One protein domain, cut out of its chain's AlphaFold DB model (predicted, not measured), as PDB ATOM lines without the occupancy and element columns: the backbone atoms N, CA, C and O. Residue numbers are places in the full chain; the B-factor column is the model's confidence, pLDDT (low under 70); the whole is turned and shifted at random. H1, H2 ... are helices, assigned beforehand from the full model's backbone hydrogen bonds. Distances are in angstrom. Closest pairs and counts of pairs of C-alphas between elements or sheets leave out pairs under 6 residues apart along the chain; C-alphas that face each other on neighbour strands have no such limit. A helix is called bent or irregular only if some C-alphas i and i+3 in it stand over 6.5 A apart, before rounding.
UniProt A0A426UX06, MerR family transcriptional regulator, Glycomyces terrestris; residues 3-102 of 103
ATOM      1  N   THR A   3     115.721 112.305 -35.036       75.62
ATOM      2  CA  THR A   3     114.614 112.816 -34.221       75.62
ATOM      3  C   THR A   3     114.317 114.316 -34.342       75.62
ATOM      4  O   THR A   3     113.157 114.697 -34.438       75.62
ATOM      5  N   LEU A   4     115.340 115.180 -34.347       75.75
ATOM      6  CA  LEU A   4     115.139 116.631 -34.480       75.75
ATOM      7  C   LEU A   4     114.684 117.022 -35.891       75.75
ATOM      8  O   LEU A   4     113.798 117.855 -36.039       75.75
ATOM      9  N   ARG A   5     115.257 116.388 -36.925       77.00
ATOM     10  CA  ARG A   5     114.827 116.574 -38.321       77.00
ATOM     11  C   ARG A   5     113.409 116.059 -38.514       77.00
ATOM     12  O   ARG A   5     112.629 116.685 -39.217       77.00
ATOM     13  N   TYR A   6     113.086 114.933 -37.885       81.31
ATOM     14  CA  TYR A   6     111.746 114.381 -37.873       81.31
ATOM     15  C   TYR A   6     110.753 115.376 -37.265       81.31
ATOM     16  O   TYR A   6     109.798 115.731 -37.943       81.31
ATOM     17  N   TYR A   7     111.018 115.893 -36.061       85.00
ATOM     18  CA  TYR A   7     110.151 116.862 -35.379       85.00
ATOM     19  C   TYR A   7     109.971 118.178 -36.142       85.00
ATOM     20  O   TYR A   7     108.855 118.686 -36.198       85.00
ATOM     21  N   GLU A   8     111.029 118.702 -36.763       80.69
ATOM     22  CA  GLU A   8     110.950 119.866 -37.658       80.69
ATOM     23  C   GLU A   8     110.091 119.549 -38.896       80.69
ATOM     24  O   GLU A   8     109.173 120.293 -39.223       80.69
ATOM     25  N   ARG A   9     110.306 118.389 -39.536       80.19
ATOM     26  CA  ARG A   9     109.550 117.952 -40.724       80.19
ATOM     27  C   ARG A   9     108.056 117.799 -40.456       80.19
ATOM     28  O   ARG A   9     107.253 118.073 -41.341       80.19
ATOM     29  N   ILE A  10     107.691 117.325 -39.272       80.38
ATOM     30  CA  ILE A  10     106.289 117.195 -38.868       80.38
ATOM     31  C   ILE A  10     105.788 118.455 -38.137       80.38
ATOM     32  O   ILE A  10     104.701 118.461 -37.584       80.38
ATOM     33  N   GLY A  11     106.541 119.557 -38.116       78.56
ATOM     34  CA  GLY A  11     106.065 120.822 -37.550       78.56
ATOM     35  C   GLY A  11     105.755 120.763 -36.051       78.56
ATOM     36  O   GLY A  11     104.905 121.510 -35.565       78.56
ATOM     37  N   LEU A  12     106.407 119.873 -35.298       83.00
ATOM     38  CA  LEU A  12     106.346 119.886 -33.833       83.00
ATOM     39  C   LEU A  12     107.233 120.979 -33.241       83.00
ATOM     40  O   LEU A  12     106.953 121.459 -32.150       83.00
ATOM     41  N   ILE A  13     108.280 121.389 -33.951       81.44
ATOM     42  CA  ILE A  13     109.144 122.510 -33.577       81.44
ATOM     43  C   ILE A  13     109.007 123.561 -34.679       81.44
ATOM     44  O   ILE A  13     108.939 123.197 -35.852       81.44
ATOM     45  N   GLY A  14     108.913 124.836 -34.296       72.81
ATOM     46  CA  GLY A  14     108.905 125.952 -35.247       72.81
ATOM     47  C   GLY A  14     110.249 126.127 -35.957       72.81
ATOM     48  O   GLY A  14     111.196 125.380 -35.707       72.81
ATOM     49  N   ASP A  15     110.340 127.131 -36.830       70.31
ATOM     50  CA  ASP A  15     111.572 127.423 -37.562       70.31
ATOM     51  C   ASP A  15     112.717 127.762 -36.597       70.31
ATOM     52  O   ASP A  15     112.711 128.777 -35.900       70.31
ATOM     53  N   ILE A  16     113.728 126.893 -36.562       77.00
ATOM     54  CA  ILE A  16     114.914 127.094 -35.734       77.00
ATOM     55  C   ILE A  16     115.875 128.004 -36.493       77.00
ATOM     56  O   ILE A  16     116.302 127.689 -37.609       77.00
ATOM     57  N   ALA A  17     116.263 129.112 -35.860       77.62
ATOM     58  CA  ALA A  17     117.253 130.029 -36.407       77.62
ATOM     59  C   ALA A  17     118.543 129.288 -36.794       77.62
ATOM     60  O   ALA A  17     118.965 128.334 -36.133       77.62
ATOM     61  N   ARG A  18     119.200 129.739 -37.863       82.62
ATOM     62  CA  ARG A  18     120.474 129.172 -38.319       82.62
ATOM     63  C   ARG A  18     121.620 130.149 -38.094       82.62
ATOM     64  O   ARG A  18     121.452 131.356 -38.233       82.62
ATOM     65  N   THR A  19     122.788 129.628 -37.741       83.12
ATOM     66  CA  THR A  19     124.035 130.398 -37.704       83.12
ATOM     67  C   THR A  19     124.489 130.747 -39.124       83.12
ATOM     68  O   THR A  19     124.060 130.121 -40.094       83.12
ATOM     69  N   ALA A  20     125.430 131.687 -39.254       80.69
ATOM     70  CA  ALA A  20     126.067 132.017 -40.536       80.69
ATOM     71  C   ALA A  20     126.759 130.808 -41.207       80.69
ATOM     72  O   ALA A  20     126.926 130.781 -42.421       80.69
ATOM     73  N   THR A  21     127.120 129.785 -40.427       84.25
ATOM     74  CA  THR A  21     127.694 128.510 -40.894       84.25
ATOM     75  C   THR A  21     126.636 127.437 -41.196       84.25
ATOM     76  O   THR A  21     126.981 126.291 -41.476       84.25
ATOM     77  N   GLY A  22     125.344 127.781 -41.133       80.56
ATOM     78  CA  GLY A  22     124.223 126.896 -41.469       80.56
ATOM     79  C   GLY A  22     123.793 125.923 -40.363       80.56
ATOM     80  O   GLY A  22     122.961 125.050 -40.621       80.56
ATOM     81  N   GLN A  23     124.324 126.050 -39.143       81.56
ATOM     82  CA  GLN A  23     123.976 125.187 -38.007       81.56
ATOM     83  C   GLN A  23     122.723 125.692 -37.279       81.56
ATOM     84  O   GLN A  23     122.494 126.894 -37.200       81.56
ATOM     85  N   ARG A  24     121.907 124.783 -36.728       83.19
ATOM     86  CA  ARG A  24     120.716 125.147 -35.938       83.19
ATOM     87  C   ARG A  24     121.126 125.808 -34.620       83.19
ATOM     88  O   ARG A  24     121.962 125.263 -33.901       83.19
ATOM     89  N   ARG A  25     120.505 126.938 -34.290       82.81
ATOM     90  CA  ARG A  25     120.679 127.673 -33.036       82.81
ATOM     91  C   ARG A  25     119.412 127.546 -32.193       82.81
ATOM     92  O   ARG A  25     118.387 128.136 -32.514       82.81
ATOM     93  N   PHE A  26     119.505 126.779 -31.114       81.38
ATOM     94  CA  PHE A  26     118.423 126.597 -30.150       81.38
ATOM     95  C   PHE A  26     118.500 127.683 -29.068       81.38
ATOM     96  O   PHE A  26     119.595 128.077 -28.672       81.38
ATOM     97  N   SER A  27     117.342 128.183 -28.638       84.88
ATOM     98  CA  SER A  27     117.201 129.011 -27.437       84.88
ATOM     99  C   SER A  27     116.846 128.099 -26.266       84.88
ATOM    100  O   SER A  27     116.527 126.925 -26.482       84.88
ATOM    101  N   ASP A  28     116.853 128.632 -25.050       86.19
ATOM    102  CA  ASP A  28     116.436 127.875 -23.868       86.19
ATOM    103  C   ASP A  28     114.972 127.416 -23.987       86.19
ATOM    104  O   ASP A  28     114.696 126.234 -23.786       86.19
ATOM    105  N   ASP A  29     114.075 128.269 -24.493       84.75
ATOM    106  CA  ASP A  29     112.677 127.907 -24.781       84.75
ATOM    107  C   ASP A  29     112.566 126.724 -25.759       84.75
ATOM    108  O   ASP A  29     111.721 125.837 -25.608       84.75
ATOM    109  N   HIS A  30     113.445 126.665 -26.770       84.94
ATOM    110  CA  HIS A  30     113.477 125.529 -27.691       84.94
ATOM    111  C   HIS A  30     113.911 124.239 -26.984       84.94
ATOM    112  O   HIS A  30     113.401 123.166 -27.309       84.94
ATOM    113  N   LEU A  31     114.862 124.318 -26.049       87.94
ATOM    114  CA  LEU A  31     115.331 123.159 -25.288       87.94
ATOM    115  C   LEU A  31     114.266 122.665 -24.305       87.94
ATOM    116  O   LEU A  31     114.054 121.455 -24.206       87.94
ATOM    117  N   GLU A  32     113.558 123.576 -23.641       89.12
ATOM    118  CA  GLU A  32     112.437 123.237 -22.762       89.12
ATOM    119  C   GLU A  32     111.314 122.551 -23.549       89.12
ATOM    120  O   GLU A  32     110.876 121.451 -23.197       89.12
ATOM    121  N   TRP A  33     110.930 123.124 -24.694       91.69
ATOM    122  CA  TRP A  33     109.931 122.534 -25.583       91.69
ATOM    123  C   TRP A  33     110.329 121.135 -26.077       91.69
ATOM    124  O   TRP A  33     109.518 120.204 -26.093       91.69
ATOM    125  N   LEU A  34     111.603 120.948 -26.433       90.81
ATOM    126  CA  LEU A  34     112.145 119.638 -26.791       90.81
ATOM    127  C   LEU A  34     112.060 118.633 -25.638       90.81
ATOM    128  O   LEU A  34     111.789 117.455 -25.886       90.81
ATOM    129  N   GLY A  35     112.272 119.084 -24.401       92.12
ATOM    130  CA  GLY A  35     112.095 118.281 -23.193       92.12
ATOM    131  C   GLY A  35     110.662 117.774 -23.053       92.12
ATOM    132  O   GLY A  35     110.452 116.570 -22.872       92.12
ATOM    133  N   VAL A  36     109.679 118.657 -23.247       93.56
ATOM    134  CA  VAL A  36     108.252 118.297 -23.232       93.56
ATOM    135  C   VAL A  36     107.940 117.271 -24.323       93.56
ATOM    136  O   VAL A  36     107.443 116.186 -24.023       93.56
ATOM    137  N   LEU A  37     108.306 117.541 -25.581       93.50
ATOM    138  CA  LEU A  37     108.060 116.614 -26.694       93.50
ATOM    139  C   LEU A  37     108.747 115.257 -26.507       93.50
ATOM    140  O   LEU A  37     108.233 114.229 -26.955       93.50
ATOM    141  N   LYS A  38     109.928 115.235 -25.881       92.94
ATOM    142  CA  LYS A  38     110.615 113.989 -25.542       92.94
ATOM    143  C   LYS A  38     109.818 113.213 -24.496       92.94
ATOM    144  O   LYS A  38     109.570 112.033 -24.716       92.94
ATOM    145  N   CYS A  39     109.394 113.866 -23.415       95.56
ATOM    146  CA  CYS A  39     108.596 113.245 -22.361       95.56
ATOM    147  C   CYS A  39     107.298 112.638 -22.915       95.56
ATOM    148  O   CYS A  39     107.025 111.460 -22.690       95.56
ATOM    149  N   LEU A  40     106.542 113.401 -23.714       96.06
ATOM    150  CA  LEU A  40     105.284 112.942 -24.312       96.06
ATOM    151  C   LEU A  40     105.480 111.701 -25.191       96.06
ATOM    152  O   LEU A  40     104.768 110.710 -25.039       96.06
ATOM    153  N   ARG A  41     106.492 111.710 -26.063       94.31
ATOM    154  CA  ARG A  41     106.804 110.542 -26.894       94.31
ATOM    155  C   ARG A  41     107.223 109.338 -26.057       94.31
ATOM    156  O   ARG A  41     106.744 108.237 -26.297       94.31
ATOM    157  N   ASP A  42     108.137 109.527 -25.111       95.56
ATOM    158  CA  ASP A  42     108.708 108.421 -24.333       95.56
ATOM    159  C   ASP A  42     107.666 107.792 -23.394       95.56
ATOM    160  O   ASP A  42     107.744 106.612 -23.053       95.56
ATOM    161  N   THR A  43     106.641 108.563 -23.028       96.94
ATOM    162  CA  THR A  43     105.460 108.082 -22.301       96.94
ATOM    163  C   THR A  43     104.374 107.500 -23.213       96.94
ATOM    164  O   THR A  43     103.343 107.048 -22.714       96.94
ATOM    165  N   GLY A  44     104.623 107.414 -24.522       95.81
ATOM    166  CA  GLY A  44     103.778 106.713 -25.486       95.81
ATOM    167  C   GLY A  44     102.681 107.561 -26.123       95.81
ATOM    168  O   GLY A  44     101.763 106.993 -26.710       95.81
ATOM    169  N   MET A  45     102.745 108.895 -26.031       96.88
ATOM    170  CA  MET A  45     101.769 109.753 -26.703       96.88
ATOM    171  C   MET A  45     101.846 109.553 -28.228       96.88
ATOM    172  O   MET A  45     102.931 109.689 -28.805       96.88
ATOM    173  N   PRO A  46     100.718 109.278 -28.912       94.75
ATOM    174  CA  PRO A  46     100.692 109.195 -30.366       94.75
ATOM    175  C   PRO A  46     101.118 110.512 -31.012       94.75
ATOM    176  O   PRO A  46     100.743 111.595 -30.557       94.75
ATOM    177  N   VAL A  47     101.839 110.424 -32.131       90.56
ATOM    178  CA  VAL A  47     102.343 111.599 -32.861       90.56
ATOM    179  C   VAL A  47     101.214 112.573 -33.223       90.56
ATOM    180  O   VAL A  47     101.391 113.779 -33.089       90.56
ATOM    181  N   GLU A  48     100.030 112.080 -33.589       92.06
ATOM    182  CA  GLU A  48      98.850 112.915 -33.869       92.06
ATOM    183  C   GLU A  48      98.407 113.762 -32.663       92.06
ATOM    184  O   GLU A  48      98.074 114.940 -32.814       92.06
ATOM    185  N   GLN A  49      98.461 113.209 -31.447       94.94
ATOM    186  CA  GLN A  49      98.159 113.966 -30.231       94.94
ATOM    187  C   GLN A  49      99.261 114.980 -29.911       94.94
ATOM    188  O   GLN A  49      98.956 116.110 -29.530       94.94
ATOM    189  N   MET A  50     100.527 114.629 -30.153       95.25
ATOM    190  CA  MET A  50     101.639 115.579 -30.033       95.25
ATOM    191  C   MET A  50     101.475 116.756 -31.006       95.25
ATOM    192  O   MET A  50     101.728 117.901 -30.636       95.25
ATOM    193  N   HIS A  51     101.000 116.503 -32.232       92.62
ATOM    194  CA  HIS A  51     100.667 117.557 -33.194       92.62
ATOM    195  C   HIS A  51      99.542 118.457 -32.696       92.62
ATOM    196  O   HIS A  51      99.659 119.679 -32.788       92.62
ATOM    197  N   ARG A  52      98.464 117.869 -32.162       94.19
ATOM    198  CA  ARG A  52      97.361 118.632 -31.569       94.19
ATOM    199  C   ARG A  52      97.875 119.539 -30.455       94.19
ATOM    200  O   ARG A  52      97.586 120.731 -30.468       94.19
ATOM    201  N   PHE A  53      98.685 118.999 -29.548       95.44
ATOM    202  CA  PHE A  53      99.293 119.763 -28.464       95.44
ATOM    203  C   PHE A  53     100.166 120.913 -28.988       95.44
ATOM    204  O   PHE A  53      99.980 122.058 -28.581       95.44
ATOM    205  N   ALA A  54     101.043 120.652 -29.963       93.00
ATOM    206  CA  ALA A  54     101.875 121.684 -30.585       93.00
ATOM    207  C   ALA A  54     101.045 122.786 -31.271       93.00
ATOM    208  O   ALA A  54     101.406 123.962 -31.225       93.00
ATOM    209  N   THR A  55      99.916 122.431 -31.890       93.12
ATOM    210  CA  THR A  55      98.993 123.398 -32.502       93.12
ATOM    211  C   THR A  55      98.305 124.274 -31.459       93.12
ATOM    212  O   THR A  55      98.244 125.483 -31.660       93.12
ATOM    213  N   LEU A  56      97.866 123.707 -30.329       95.19
ATOM    214  CA  LEU A  56      97.322 124.489 -29.212       95.19
ATOM    215  C   LEU A  56      98.379 125.455 -28.660       95.19
ATOM    216  O   LEU A  56      98.113 126.641 -28.490       95.19
ATOM    217  N   VAL A  57      99.615 124.987 -28.457       93.19
ATOM    218  CA  VAL A  57     100.720 125.851 -28.004       93.19
ATOM    219  C   VAL A  57     100.920 127.040 -28.948       93.19
ATOM    220  O   VAL A  57     100.939 128.183 -28.492       93.19
ATOM    221  N   ARG A  58     100.966 126.796 -30.264       90.25
ATOM    222  CA  ARG A  58     101.098 127.858 -31.277       90.25
ATOM    223  C   ARG A  58      99.908 128.812 -31.354       90.25
ATOM    224  O   ARG A  58     100.105 129.968 -31.707       90.25
ATOM    225  N   ALA A  59      98.695 128.352 -31.050       93.81
ATOM    226  CA  ALA A  59      97.505 129.202 -31.049       93.81
ATOM    227  C   ALA A  59      97.543 130.270 -29.936       93.81
ATOM    228  O   ALA A  59      96.844 131.278 -30.023       93.81
ATOM    229  N   GLY A  60      98.394 130.097 -28.921       93.75
ATOM    230  CA  GLY A  60      98.578 131.070 -27.847       93.75
ATOM    231  C   GLY A  60      97.638 130.859 -26.660       93.75
ATOM    232  O   GLY A  60      96.864 129.898 -26.606       93.75
ATOM    233  N   ASP A  61      97.754 131.743 -25.674       96.44
ATOM    234  CA  ASP A  61      97.356 131.482 -24.281       96.44
ATOM    235  C   ASP A  61      95.864 131.213 -24.057       96.44
ATOM    236  O   ASP A  61      95.491 130.580 -23.071       96.44
ATOM    237  N   HIS A  62      95.003 131.593 -25.001       97.69
ATOM    238  CA  HIS A  62      93.577 131.264 -24.947       97.69
ATOM    239  C   HIS A  62      93.300 129.749 -24.942       97.69
ATOM    240  O   HIS A  62      92.220 129.335 -24.534       97.69
ATOM    241  N   THR A  63      94.273 128.927 -25.350       98.19
ATOM    242  CA  THR A  63      94.158 127.458 -25.394       98.19
ATOM    243  C   THR A  63      94.718 126.736 -24.168       98.19
ATOM    244  O   THR A  63      94.786 125.505 -24.140       98.19
ATOM    245  N   VAL A  64      95.163 127.462 -23.134       97.88
ATOM    246  CA  VAL A  64      95.810 126.858 -21.952       97.88
ATOM    247  C   VAL A  64      94.930 125.792 -21.291       97.88
ATOM    248  O   VAL A  64      95.438 124.729 -20.941       97.88
ATOM    249  N   ALA A  65      93.618 126.017 -21.195       98.31
ATOM    250  CA  ALA A  65      92.690 125.035 -20.630       98.31
ATOM    251  C   ALA A  65      92.672 123.712 -21.422       98.31
ATOM    252  O   ALA A  65      92.670 122.631 -20.838       98.31
ATOM    253  N   GLU A  66      92.727 123.776 -22.753       98.31
ATOM    254  CA  GLU A  66      92.707 122.589 -23.618       98.31
ATOM    255  C   GLU A  66      94.040 121.840 -23.583       98.31
ATOM    256  O   GLU A  66      94.069 120.612 -23.675       98.31
ATOM    257  N   ARG A  67      95.151 122.571 -23.422       98.06
ATOM    258  CA  ARG A  67      96.479 121.985 -23.200       98.06
ATOM    259  C   ARG A  67      96.511 121.201 -21.893       98.06
ATOM    260  O   ARG A  67      96.995 120.074 -21.897       98.06
ATOM    261  N   ILE A  68      95.986 121.780 -20.809       98.25
ATOM    262  CA  ILE A  68      95.895 121.120 -19.498       98.25
ATOM    263  C   ILE A  68      95.062 119.846 -19.621       98.25
ATOM    264  O   ILE A  68      95.570 118.776 -19.306       98.25
ATOM    265  N   ALA A  69      93.857 119.931 -20.189       98.38
ATOM    266  CA  ALA A  69      92.982 118.770 -20.351       98.38
ATOM    267  C   ALA A  69      93.633 117.638 -21.173       98.38
ATOM    268  O   ALA A  69      93.491 116.460 -20.846       98.38
ATOM    269  N   LEU A  70      94.380 117.976 -22.232       98.12
ATOM    270  CA  LEU A  70      95.126 116.992 -23.024       98.12
ATOM    271  C   LEU A  70      96.217 116.306 -22.190       98.12
ATOM    272  O   LEU A  70      96.374 115.086 -22.264       98.12
ATOM    273  N   LEU A  71      96.975 117.078 -21.409       98.00
ATOM    274  CA  LEU A  71      98.045 116.548 -20.566       98.00
ATOM    275  C   LEU A  71      97.505 115.715 -19.399       98.00
ATOM    276  O   LEU A  71      98.105 114.692 -19.079       98.00
ATOM    277  N   GLU A  72      96.379 116.102 -18.802       98.50
ATOM    278  CA  GLU A  72      95.701 115.336 -17.750       98.50
ATOM    279  C   GLU A  72      95.212 113.984 -18.273       98.50
ATOM    280  O   GLU A  72      95.534 112.953 -17.685       98.50
ATOM    281  N   ALA A  73      94.548 113.960 -19.432       98.12
ATOM    282  CA  ALA A  73      94.118 112.709 -20.058       98.12
ATOM    283  C   ALA A  73      95.305 111.784 -20.385       98.12
ATOM    284  O   ALA A  73      95.238 110.568 -20.200       98.12
ATOM    285  N   HIS A  74      96.426 112.348 -20.851       98.12
ATOM    286  CA  HIS A  74      97.636 111.560 -21.094       98.12
ATOM    287  C   HIS A  74      98.276 111.062 -19.795       98.12
ATOM    288  O   HIS A  74      98.702 109.911 -19.732       98.12
ATOM    289  N   LYS A  75      98.313 111.893 -18.746       98.25
ATOM    290  CA  LYS A  75      98.777 111.494 -17.411       98.25
ATOM    291  C   LYS A  75      97.978 110.296 -16.900       98.25
ATOM    292  O   LYS A  75      98.589 109.323 -16.479       98.25
ATOM    293  N   GLU A  76      96.649 110.327 -16.982       98.50
ATOM    294  CA  GLU A  76      95.796 109.205 -16.558       98.50
ATOM    295  C   GLU A  76      96.131 107.905 -17.305       98.50
ATOM    296  O   GLU A  76      96.228 106.838 -16.696       98.50
ATOM    297  N   ALA A  77      96.386 107.982 -18.615       97.69
ATOM    298  CA  ALA A  77      96.812 106.825 -19.401       97.69
ATOM    299  C   ALA A  77      98.205 106.303 -18.992       97.69
ATOM    300  O   ALA A  77      98.453 105.093 -19.022       97.69
ATOM    301  N   VAL A  78      99.125 107.197 -18.614       98.38
ATOM    302  CA  VAL A  78     100.448 106.826 -18.094       98.38
ATOM    303  C   VAL A  78     100.330 106.153 -16.730       98.38
ATOM    304  O   VAL A  78     100.937 105.097 -16.549       98.38
ATOM    305  N   ASP A  79      99.528 106.706 -15.822       98.56
ATOM    306  CA  ASP A  79      99.292 106.149 -14.485       98.56
ATOM    307  C   ASP A  79      98.705 104.731 -14.591       98.56
ATOM    308  O   ASP A  79      99.259 103.783 -14.036       98.56
ATOM    309  N   ALA A  80      97.679 104.540 -15.428       98.25
ATOM    310  CA  ALA A  80      97.092 103.220 -15.667       98.25
ATOM    311  C   ALA A  80      98.112 102.200 -16.210       98.25
ATOM    312  O   ALA A  80      98.096 101.021 -15.847       98.25
ATOM    313  N   ARG A  81      99.037 102.643 -17.074       97.94
ATOM    314  CA  ARG A  81     100.115 101.791 -17.593       97.94
ATOM    315  C   ARG A  81     101.165 101.476 -16.530       97.94
ATOM    316  O   ARG A  81     101.738 100.387 -16.563       97.94
ATOM    317  N   MET A  82     101.446 102.399 -15.615       98.44
ATOM    318  CA  MET A  82     102.337 102.148 -14.481       98.44
ATOM    319  C   MET A  82     101.752 101.089 -13.545       98.44
ATOM    320  O   MET A  82     102.473 100.159 -13.184       98.44
ATOM    321  N   ASP A  83     100.460 101.180 -13.232       98.56
ATOM    322  CA  ASP A  83      99.767 100.214 -12.375       98.56
ATOM    323  C   ASP A  83      99.756  98.806 -12.991       98.56
ATOM    324  O   ASP A  83     100.101  97.821 -12.333       98.56
ATOM    325  N   ASP A  84      99.448  98.701 -14.287       98.44
ATOM    326  CA  ASP A  84      99.499  97.434 -15.027       98.44
ATOM    327  C   ASP A  84     100.917  96.828 -15.050       98.44
ATOM    328  O   ASP A  84     101.101  95.627 -14.821       98.44
ATOM    329  N   LEU A  85     101.947  97.651 -15.277       98.50
ATOM    330  CA  LEU A  85     103.340  97.198 -15.249       98.50
ATOM    331  C   LEU A  85     103.784  96.765 -13.848       98.50
ATOM    332  O   LEU A  85     104.531  95.789 -13.731       98.50
ATOM    333  N   ALA A  86     103.328  97.448 -12.797       98.62
ATOM    334  CA  ALA A  86     103.593  97.063 -11.416       98.62
ATOM    335  C   ALA A  86     102.976  95.691 -11.102       98.62
ATOM    336  O   ALA A  86     103.689  94.788 -10.665       98.62
ATOM    337  N   ALA A  87     101.703  95.479 -11.448       98.62
ATOM    338  CA  ALA A  87     101.032  94.194 -11.254       98.62
ATOM    339  C   ALA A  87     101.734  93.045 -12.005       98.62
ATOM    340  O   ALA A  87     101.939  91.952 -11.467       98.62
ATOM    341  N   LYS A  88     102.167  93.290 -13.248       98.62
ATOM    342  CA  LYS A  88     102.940  92.316 -14.040       98.62
ATOM    343  C   LYS A  88     104.299  92.014 -13.418       98.62
ATOM    344  O   LYS A  88     104.719  90.856 -13.403       98.62
ATOM    345  N   ARG A  89     104.991  93.032 -12.903       98.69
ATOM    346  CA  ARG A  89     106.260  92.859 -12.187       98.69
ATOM    347  C   ARG A  89     106.072  91.971 -10.961       98.69
ATOM    348  O   ARG A  89     106.878  91.064 -10.765       98.69
ATOM    349  N   ASP A  90     105.017  92.183 -10.187       98.62
ATOM    350  CA  ASP A  90     104.745  91.393  -8.983       98.62
ATOM    351  C   ASP A  90     104.451  89.927  -9.319       98.62
ATOM    352  O   ASP A  90     104.983  89.018  -8.678       98.62
ATOM    353  N   TYR A  91     103.711  89.673 -10.401       98.50
ATOM    354  CA  TYR A  91     103.526  88.316 -10.919       98.50
ATOM    355  C   TYR A  91     104.862  87.645 -11.295       98.50
ATOM    356  O   TYR A  91     105.108  86.489 -10.938       98.50
ATOM    357  N   LEU A  92     105.751  88.366 -11.990       98.62
ATOM    358  CA  LEU A  92     107.078  87.857 -12.350       98.62
ATOM    359  C   LEU A  92     107.934  87.564 -11.114       98.62
ATOM    360  O   LEU A  92     108.615  86.539 -11.088       98.62
ATOM    361  N   LEU A  93     107.879  88.416 -10.087       98.56
ATOM    362  CA  LEU A  93     108.570  88.179  -8.816       98.56
ATOM    363  C   LEU A  93     108.090  86.880  -8.162       98.56
ATOM    364  O   LEU A  93     108.919  86.037  -7.825       98.56
ATOM    365  N   GLY A  94     106.776  86.647  -8.109       98.44
ATOM    366  CA  GLY A  94     106.225  85.387  -7.603       98.44
ATOM    367  C   GLY A  94     106.720  84.158  -8.379       98.44
ATOM    368  O   GLY A  94     107.045  83.128  -7.786       98.44
ATOM    369  N   LYS A  95     106.849  84.259  -9.710       98.38
ATOM    370  CA  LYS A  95     107.432  83.183 -10.532       98.38
ATOM    371  C   LYS A  95     108.912  82.957 -10.235       98.38
ATOM    372  O   LYS A  95     109.332  81.804 -10.168       98.38
ATOM    373  N   ILE A  96     109.688  84.024 -10.068       98.50
ATOM    374  CA  ILE A  96     111.113  83.941  -9.730       98.50
ATOM    375  C   ILE A  96     111.294  83.257  -8.372       98.50
ATOM    376  O   ILE A  96     112.102  82.335  -8.263       98.50
ATOM    377  N   ASP A  97     110.526  83.659  -7.362       98.38
ATOM    378  CA  ASP A  97     110.637  83.100  -6.014       98.38
ATOM    379  C   ASP A  97     110.212  81.630  -5.968       98.38
ATOM    380  O   ASP A  97     110.891  80.813  -5.346       98.38
ATOM    381  N   TYR A  98     109.175  81.258  -6.725       98.00
ATOM    382  CA  TYR A  98     108.822  79.855  -6.927       98.00
ATOM    383  C   TYR A  98     110.010  79.045  -7.464       98.00
ATOM    384  O   TYR A  98     110.371  78.032  -6.871       98.00
ATOM    385  N   TYR A  99     110.665  79.497  -8.539       98.06
ATOM    386  CA  TYR A  99     111.799  78.761  -9.110       98.06
ATOM    387  C   TYR A  99     113.015  78.714  -8.179       98.06
ATOM    388  O   TYR A  99     113.719  77.711  -8.169       98.06
ATOM    389  N   ARG A 100     113.241  79.750  -7.364       97.62
ATOM    390  CA  ARG A 100     114.290  79.748  -6.328       97.62
ATOM    391  C   ARG A 100     114.035  78.748  -5.201       97.62
ATOM    392  O   ARG A 100     114.979  78.378  -4.517       97.62
ATOM    393  N   SER A 101     112.781  78.351  -4.987       95.31
ATOM    394  CA  SER A 101     112.400  77.394  -3.942       95.31
ATOM    395  C   SER A 101     112.466  75.927  -4.378       95.31
ATOM    396  O   SER A 101     112.263  75.042  -3.547       95.31
ATOM    397  N   LEU A 102     112.718  75.657  -5.665       94.25
ATOM    398  CA  LEU A 102     112.850  74.292  -6.165       94.25
ATOM    399  C   LEU A 102     114.202  73.683  -5.736       94.25
ATOM    400  O   LEU A 102     115.202  74.404  -5.736       94.25
TER     401      LEU A 102
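AT A GLANCE: This is residues 3 to 102 of the 103 residues of the protein "MerR family transcriptional regulator" of Glycomyces terrestris (UniProt A0A426UX06). A long helix, H4, sticks out of a small body as a free arm with residues 82 to 100; at its other end H3 folds back along it, and H2 folds back on H3. H1 and the loop of residues 10 to 27 complete the body. The 100 printed residues hold four named helices, H1 to H4 in order, and no named strand: all helix. The whole is extended, radius of gyration of the C-alphas 19.6 A, spanning 68 by 37 by 21 A.

IN THESE COORDINATES: H4, residues 61 to 100, measures 57.3 A and ends at C-alpha 100 (114.290, 79.748, -6.328); it is irregular, C-alphas 62 and 65 being 7.6 A apart. H3 is residues 47 to 59, 18.3 A; H2 28 to 42, 20.9 A; H1 3 to 9, 9.7 A, from C-alpha 3 (114.614, 112.816, -34.221).

HOW THE PARTS SIT: H3 and H4 form a helical hairpin, touching through residues 53 to 57 and 63 to 70 alone, at a shallow tilt of 30 degrees, opposite ways; their closest C-alphas, Leu 56 and Thr 63, are 5.8 A apart. H2 and H3 form another, touching through residues 37 to 41 and 47 to 50 alone, at a shallow tilt of 29 degrees; their closest C-alphas, Leu 40 and Met 50, are 7.3 A apart. H2 and H4 are only just apart, at 8.4 A; H1 touches no helix. Every O i to N i+4 pair is within hydrogen-bond range in H1, H2 and H3, and 34 of 36 in H4.

THE WHOLE: The C-alphas of Ala 20 and Leu 102, the two farthest apart, are 68.5 A apart. The printed part has no cut; the link H1 to H2 is long. No printed residue is under 70 in pLDDT.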